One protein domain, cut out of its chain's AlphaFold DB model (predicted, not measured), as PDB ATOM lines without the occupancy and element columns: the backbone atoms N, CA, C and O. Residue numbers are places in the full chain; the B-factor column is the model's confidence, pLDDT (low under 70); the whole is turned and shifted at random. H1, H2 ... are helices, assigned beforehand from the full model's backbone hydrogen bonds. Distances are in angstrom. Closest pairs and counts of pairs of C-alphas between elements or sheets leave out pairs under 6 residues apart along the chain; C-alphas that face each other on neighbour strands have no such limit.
ATOM      1  N   VAL A  15     187.706 220.079 202.251       95.75
ATOM      2  CA  VAL A  15     187.572 218.616 202.200       95.75
ATOM      3  C   VAL A  15     188.010 218.001 203.524       95.75
ATOM      4  O   VAL A  15     189.114 218.251 203.994       95.75
ATOM      5  N   CYS A  16     187.145 217.185 204.124       95.31
ATOM      6  CA  CYS A  16     187.418 216.530 205.403       95.31
ATOM      7  C   CYS A  16     188.626 215.590 205.315       95.31
ATOM      8  O   CYS A  16     188.610 214.647 204.521       95.31
ATOM      9  N   GLU A  17     189.601 215.765 206.207       95.50
ATOM     10  CA  GLU A  17     190.844 214.976 206.225       95.50
ATOM     11  C   GLU A  17     190.629 213.496 206.602       95.50
ATOM     12  O   GLU A  17     191.484 212.658 206.335       95.50
ATOM     13  N   LEU A  18     189.467 213.145 207.173       93.69
ATOM     14  CA  LEU A  18     189.134 211.762 207.546       93.69
ATOM     15  C   LEU A  18     188.259 211.021 206.529       93.69
ATOM     16  O   LEU A  18     188.293 209.794 206.482       93.69
ATOM     17  N   CYS A  19     187.402 211.720 205.780       94.19
ATOM     18  CA  CYS A  19     186.422 211.061 204.903       94.19
ATOM     19  C   CYS A  19     186.380 211.580 203.467       94.19
ATOM     20  O   CYS A  19     185.629 211.024 202.667       94.19
ATOM     21  N   GLY A  20     187.129 212.634 203.138       93.69
ATOM     22  CA  GLY A  20     187.228 213.157 201.776       93.69
ATOM     23  C   GLY A  20     185.977 213.870 201.253       93.69
ATOM     24  O   GLY A  20     185.917 214.192 200.073       93.69
ATOM     25  N   LYS A  21     184.963 214.120 202.092       94.25
ATOM     26  CA  LYS A  21     183.756 214.858 201.688       94.25
ATOM     27  C   LYS A  21     183.962 216.362 201.817       94.25
ATOM     28  O   LYS A  21     184.543 216.812 202.806       94.25
ATOM     29  N   GLU A  22     183.414 217.115 200.868       94.88
ATOM     30  CA  GLU A  22     183.277 218.565 200.988       94.88
ATOM     31  C   GLU A  22     182.299 218.903 202.117       94.88
ATOM     32  O   GLU A  22     181.159 218.430 202.136       94.88
ATOM     33  N   ALA A  23     182.768 219.665 203.099       91.94
ATOM     34  CA  ALA A  23     181.983 220.060 204.257       91.94
ATOM     35  C   ALA A  23     182.617 221.264 204.954       91.94
ATOM     36  O   ALA A  23     183.787 221.589 204.755       91.94
ATOM     37  N   GLU A  24     181.857 221.887 205.849       88.81
ATOM     38  CA  GLU A  24     182.443 222.808 206.810       88.81
ATOM     39  C   GLU A  24     183.312 222.022 207.803       88.81
ATOM     40  O   GLU A  24     182.839 221.088 208.462       88.81
ATOM     41  N   LEU A  25     184.595 222.377 207.873       93.31
ATOM     42  CA  LEU A  25     185.561 221.688 208.719       93.31
ATOM     43  C   LEU A  25     185.751 222.407 210.052       93.31
ATOM     44  O   LEU A  25     185.613 223.631 210.166       93.31
ATOM     45  N   ARG A  26     186.078 221.619 211.074       88.69
ATOM     46  CA  ARG A  26     186.461 222.082 212.407       88.69
ATOM     47  C   ARG A  26     187.703 221.315 212.868       88.69
ATOM     48  O   ARG A  26     187.786 220.124 212.563       88.69
ATOM     49  N   PRO A  27     188.614 221.934 213.636       90.12
ATOM     50  CA  PRO A  27     189.831 221.293 214.145       90.12
ATOM     51  C   PRO A  27     189.526 220.375 215.347       90.12
ATOM     52  O   PRO A  27     190.108 220.507 216.418       90.12
ATOM     53  N   TYR A  28     188.536 219.491 215.196       86.44
ATOM     54  CA  TYR A  28     188.060 218.554 216.225       86.44
ATOM     55  C   TYR A  28     188.443 217.106 215.911       86.44
ATOM     56  O   TYR A  28     187.905 216.176 216.514       86.44
ATOM     57  N   GLY A  29     189.329 216.892 214.936       84.62
ATOM     58  CA  GLY A  29     189.883 215.578 214.665       84.62
ATOM     59  C   GLY A  29     190.579 215.004 215.907       84.62
ATOM     60  O   GLY A  29     191.077 215.769 216.737       84.62
ATOM     61  N   PRO A  30     190.644 213.671 216.055       84.44
ATOM     62  CA  PRO A  30     191.268 213.026 217.214       84.44
ATOM     63  C   PRO A  30     192.723 213.451 217.474       84.44
ATOM     64  O   PRO A  30     193.203 213.320 218.598       84.44
ATOM     65  N   LYS A  31     193.422 213.941 216.445       87.06
ATOM     66  CA  LYS A  31     194.797 214.456 216.484       87.06
ATOM     67  C   LYS A  31     194.886 215.923 216.035       87.06
ATOM     68  O   LYS A  31     195.970 216.390 215.697       87.06
ATOM     69  N   GLY A  32     193.765 216.649 216.040       87.38
ATOM     70  CA  GLY A  32     193.680 218.043 215.597       87.38
ATOM     71  C   GLY A  32     193.383 218.228 214.106       87.38
ATOM     72  O   GLY A  32     193.508 219.344 213.609       87.38
ATOM     73  N   GLU A  33     192.982 217.173 213.392       93.44
ATOM     74  CA  GLU A  33     192.590 217.262 211.983       93.44
ATOM     75  C   GLU A  33     191.352 218.159 211.775       93.44
ATOM     76  O   GLU A  33     190.464 218.267 212.632       93.44
ATOM     77  N   ASN A  34     191.256 218.755 210.589       94.50
ATOM     78  CA  ASN A  34     190.092 219.479 210.098       94.50
ATOM     79  C   ASN A  34     189.042 218.490 209.579       94.50
ATOM     80  O   ASN A  34     189.135 217.931 208.481       94.50
ATOM     81  N   VAL A  35     188.007 218.279 210.386       93.88
ATOM     82  CA  VAL A  35     187.010 217.232 210.161       93.88
ATOM     83  C   VAL A  35     185.612 217.802 209.994       93.88
ATOM     84  O   VAL A  35     185.260 218.832 210.569       93.88
ATOM     85  N   CYS A  36     184.787 217.110 209.211       93.75
ATOM     86  CA  CYS A  36     183.372 217.437 209.087       93.75
ATOM     87  C   CYS A  36     182.597 217.070 210.362       93.75
ATOM     88  O   CYS A  36     183.007 216.178 211.112       93.75
ATOM     89  N   PHE A  37     181.424 217.685 210.552       89.75
ATOM     90  CA  PHE A  37     180.530 217.416 211.687       89.75
ATOM     91  C   PHE A  37     180.299 215.918 211.919       89.75
ATOM     92  O   PHE A  37     180.472 215.426 213.029       89.75
ATOM     93  N   SER A  38     179.983 215.165 210.861       90.25
ATOM     94  CA  SER A  38     179.732 213.729 210.978       90.25
ATOM     95  C   SER A  38     180.940 212.962 211.502       90.25
ATOM     96  O   SER A  38     180.743 212.019 212.252       90.25
ATOM     97  N   CYS A  39     182.167 213.340 211.122       90.12
ATOM     98  CA  CYS A  39     183.378 212.688 211.625       90.12
ATOM     99  C   CYS A  39     183.717 213.119 213.055       90.12
ATOM    100  O   CYS A  39     184.080 212.256 213.847       90.12
ATOM    101  N   GLY A  40     183.532 214.398 213.400       86.69
ATOM    102  CA  GLY A  40     183.694 214.887 214.777       86.69
ATOM    103  C   GLY A  40     182.666 214.310 215.761       86.69
ATOM    104  O   GLY A  40     182.945 214.202 216.946       86.69
ATOM    105  N   MET A  41     181.501 213.882 215.264       85.88
ATOM    106  CA  MET A  41     180.412 213.278 216.046       85.88
ATOM    107  C   MET A  41     180.318 211.750 215.896       85.88
ATOM    108  O   MET A  41     179.315 211.151 216.293       85.88
ATOM    109  N   LYS A  42     181.325 211.088 215.304       78.12
ATOM    110  CA  LYS A  42     181.334 209.615 215.182       78.12
ATOM    111  C   LYS A  42     181.321 208.933 216.554       78.12
ATOM    112  O   LYS A  42     180.608 207.947 216.727       78.12
ATOM    113  N   ASP A  43     182.022 209.501 217.533       70.19
ATOM    114  CA  ASP A  43     182.070 209.007 218.913       70.19
ATOM    115  C   ASP A  43     180.880 209.529 219.736       70.19
ATOM    116  O   ASP A  43     181.033 210.334 220.658       70.19
ATOM    117  N   LYS A  44     179.669 209.051 219.426       61.97
ATOM    118  CA  LYS A  44     178.427 209.448 220.125       61.97
ATOM    119  C   LYS A  44     178.442 209.172 221.635       61.97
ATOM    120  O   LYS A  44     177.643 209.750 222.360       61.97
ATOM    121  N   THR A  45     179.339 208.310 222.112       57.41
ATOM    122  CA  THR A  45     179.514 207.986 223.536       57.41
ATOM    123  C   THR A  45     180.182 209.101 224.343       57.41
ATOM    124  O   THR A  45     180.049 209.110 225.561       57.41
ATOM    125  N   LYS A  46     180.874 210.055 223.700       54.12
ATOM    126  CA  LYS A  46     181.494 211.214 224.377       54.12
ATOM    127  C   LYS A  46     180.576 212.431 224.458       54.12
ATOM    128  O   LYS A  46     180.858 213.361 225.210       54.12
ATOM    129  N   CYS A  47     179.488 212.445 223.693       43.56
ATOM    130  CA  CYS A  47     178.453 213.462 223.802       43.56
ATOM    131  C   CYS A  47     177.620 213.165 225.051       43.56
ATOM    132  O   CYS A  47     176.554 212.559 224.967       43.56
ATOM    133  N   LEU A  48     178.143 213.558 226.213       44.44
ATOM    134  CA  LEU A  48     177.406 213.609 227.471       44.44
ATOM    135  C   LEU A  48     176.255 214.612 227.306       44.44
ATOM    136  O   LEU A  48     176.391 215.796 227.610       44.44
ATOM    137  N   PHE A  49     175.117 214.147 226.797       40.94
ATOM    138  CA  PHE A  49     173.849 214.778 227.116       40.94
ATOM    139  C   PHE A  49     173.627 214.518 228.599       40.94
ATOM    140  O   PHE A  49     173.367 213.398 229.030       40.94
ATOM    141  N   ILE A  50     173.845 215.563 229.386       45.34
ATOM    142  CA  ILE A  50     173.399 215.611 230.766       45.34
ATOM    143  C   ILE A  50     171.876 215.710 230.679       45.34
ATOM    144  O   ILE A  50     171.331 216.796 230.498       45.34
ATOM    145  N   ASP A  51     171.187 214.575 230.755       44.59
ATOM    146  CA  ASP A  51     169.821 214.593 231.260       44.59
ATOM    147  C   ASP A  51     169.952 215.033 232.718       44.59
ATOM    148  O   ASP A  51     170.415 214.268 233.571       44.59
ATOM    149  N   LEU A  52     169.635 216.304 232.985       52.47
ATOM    150  CA  LEU A  52     169.836 216.964 234.281       52.47
ATOM    151  C   LEU A  52     169.124 216.230 235.439       52.47
ATOM    152  O   LEU A  52     169.435 216.462 236.603       52.47
ATOM    153  N   ASP A  53     168.247 215.280 235.110       55.41
ATOM    154  CA  ASP A  53     167.430 214.509 236.038       55.41
ATOM    155  C   ASP A  53     167.936 213.076 236.308       55.41
ATOM    156  O   ASP A  53     167.376 212.394 237.168       55.41
ATOM    157  N   ASN A  54     168.960 212.561 235.602       54.12
ATOM    158  CA  ASN A  54     169.333 211.139 235.730       54.12
ATOM    159  C   ASN A  54     170.844 210.847 235.622       54.12
ATOM    160  O   ASN A  54     171.342 210.237 234.678       54.12
ATOM    161  N   LEU A  55     171.574 211.221 236.674       54.38
ATOM    162  CA  LEU A  55     173.029 211.070 236.848       54.38
ATOM    163  C   LEU A  55     173.587 209.627 236.889       54.38
ATOM    164  O   LEU A  55     174.786 209.460 237.085       54.38
ATOM    165  N   ASN A  56     172.783 208.572 236.719       50.09
ATOM    166  CA  ASN A  56     173.204 207.203 237.069       50.09
ATOM    167  C   ASN A  56     173.373 206.217 235.904       50.09
ATOM    168  O   ASN A  56     173.519 205.018 236.151       50.09
ATOM    169  N   LYS A  57     173.355 206.649 234.638       50.03
ATOM    170  CA  LYS A  57     173.414 205.694 233.516       50.03
ATOM    171  C   LYS A  57     174.153 206.207 232.282       50.03
ATOM    172  O   LYS A  57     173.617 206.181 231.179       50.03
ATOM    173  N   LEU A  58     175.411 206.613 232.438       45.78
ATOM    174  CA  LEU A  58     176.283 206.842 231.282       45.78
ATOM    175  C   LEU A  58     177.566 206.005 231.399       45.78
ATOM    176  O   LEU A  58     178.328 206.198 232.348       45.78
ATOM    177  N   PRO A  59     177.834 205.074 230.459       43.81
ATOM    178  CA  PRO A  59     179.123 204.398 230.388       43.81
ATOM    179  C   PRO A  59     180.168 205.420 229.931       43.81
ATOM    180  O   PRO A  59     180.263 205.750 228.751       43.81
ATOM    181  N   GLY A  60     180.904 205.963 230.899       47.25
ATOM    182  CA  GLY A  60     181.882 207.031 230.691       47.25
ATOM    183  C   GLY A  60     181.831 208.148 231.735       47.25
ATOM    184  O   GLY A  60     182.641 209.068 231.652       47.25
ATOM    185  N   SER A  61     180.923 208.094 232.718       46.28
ATOM    186  CA  SER A  61     181.038 208.955 233.898       46.28
ATOM    187  C   SER A  61     182.317 208.604 234.663       46.28
ATOM    188  O   SER A  61     182.659 207.430 234.787       46.28
ATOM    189  N   THR A  62     183.013 209.634 235.143       46.09
ATOM    190  CA  THR A  62     184.161 209.611 236.072       46.09
ATOM    191  C   THR A  62     184.070 208.524 237.158       46.09
ATOM    192  O   THR A  62     182.957 208.065 237.432       46.09
ATOM    193  N   PRO A  63     185.198 208.139 237.813       51.12
ATOM    194  CA  PRO A  63     185.187 207.182 238.927       51.12
ATOM    195  C   PRO A  63     184.043 207.487 239.892       51.12
ATOM    196  O   PRO A  63     183.703 208.656 240.108       51.12
ATOM    197  N   ASN A  64     183.401 206.431 240.393       53.94
ATOM    198  CA  ASN A  64     182.216 206.545 241.226       53.94
ATOM    199  C   ASN A  64     182.517 207.540 242.351       53.94
ATOM    200  O   ASN A  64     183.488 207.360 243.075       53.94
ATOM    201  N   ILE A  65     181.701 208.584 242.512       57.91
ATOM    202  CA  ILE A  65     181.937 209.621 243.530       57.91
ATOM    203  C   ILE A  65     182.108 208.987 244.927       57.91
ATOM    204  O   ILE A  65     182.824 209.526 245.764       57.91
ATOM    205  N   LYS A  66     181.514 207.809 245.178       55.53
ATOM    206  CA  LYS A  66     181.743 207.041 246.410       55.53
ATOM    207  C   LYS A  66     183.174 206.510 246.529       55.53
ATOM    208  O   LYS A  66     183.757 206.663 247.594       55.53
ATOM    209  N   GLU A  67     183.733 205.959 245.454       57.53
ATOM    210  CA  GLU A  67     185.125 205.484 245.404       57.53
ATOM    211  C   GLU A  67     186.095 206.655 245.612       57.53
ATOM    212  O   GLU A  67     187.011 206.564 246.423       57.53
ATOM    213  N   THR A  68     185.823 207.811 244.996       59.59
ATOM    214  CA  THR A  68     186.670 209.010 245.153       59.59
ATOM    215  C   THR A  68     186.611 209.600 246.571       59.59
ATOM    216  O   THR A  68     187.580 210.186 247.044       59.59
ATOM    217  N   ILE A  69     185.477 209.468 247.272       62.19
ATOM    218  CA  ILE A  69     185.319 209.940 248.658       62.19
ATOM    219  C   ILE A  69     186.021 209.009 249.657       62.19
ATOM    220  O   ILE A  69     186.489 209.487 250.690       62.19
ATOM    221  N   GLU A  70     186.095 207.705 249.389       58.91
ATOM    222  CA  GLU A  70     186.820 206.758 250.247       58.91
ATOM    223  C   GLU A  70     188.341 206.938 250.147       58.91
ATOM    224  O   GLU A  70     189.015 206.916 251.174       58.91
ATOM    225  N   GLU A  71     188.875 207.237 248.959       56.19
ATOM    226  CA  GLU A  71     190.302 207.548 248.761       56.19
ATOM    227  C   GLU A  71     190.747 208.850 249.459       56.19
ATOM    228  O   GLU A  71     191.894 208.972 249.880       56.19
ATOM    229  N   LEU A  72     189.839 209.816 249.630       61.38
ATOM    230  CA  LEU A  72     190.103 211.089 250.321       61.38
ATOM    231  C   LEU A  72     189.989 211.005 251.851       61.38
ATOM    232  O   LEU A  72     190.317 211.973 252.536       61.38
ATOM    233  N   LYS A  73     189.497 209.883 252.391       63.69
ATOM    234  CA  LYS A  73     189.384 209.638 253.840       63.69
ATOM    235  C   LYS A  73     190.576 208.866 254.420       63.69
ATOM    236  O   LYS A  73     190.475 208.405 255.557       63.69
TER     237      LYS A  73
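AT A GLANCE: This is residues 15 to 73 of the 74 residues of an uncharacterized protein of bacterium (UniProt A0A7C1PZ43). With little regular structure, the printed part is a small looped head, residues 15 to 40, ending in H1, from which a long winding strand-free link leads to H2, which sticks out at the far end. In the head a short antiparallel pairing joins residues 25 to 26 with 35 to 36. The 59 printed residues hold two named helices, H1 then H2, and no named strand; the class is all helix, with 11 residues in named elements. The whole is extended, radius of gyration of the C-alphas 17.0 A, a rod spanning 52 by 25 by 13 A.

HOW THE PARTS SIT: Go from Val 15 to H1, residues 37 to 40, then over a long link of 24 residues to H2, residues 65 to 71; the two are apart. In H2 every O i to N i+4 pair is within hydrogen-bond range; H1 is too short for one.

IN THESE COORDINATES: Find C-alpha 37 at (180.530, 217.416, 211.687), where H1 begins. H2 runs 10.1 A from C-alpha 65 to C-alpha 71 at (190.302, 207.548, 248.761).

THE WHOLE: The C-alphas of Glu 22 and Lys 73, the two farthest apart, are 53.9 A apart. The printed part has no cut. Residues 65 to 73 stand free. Residues 44 to 73 have pLDDT under 70.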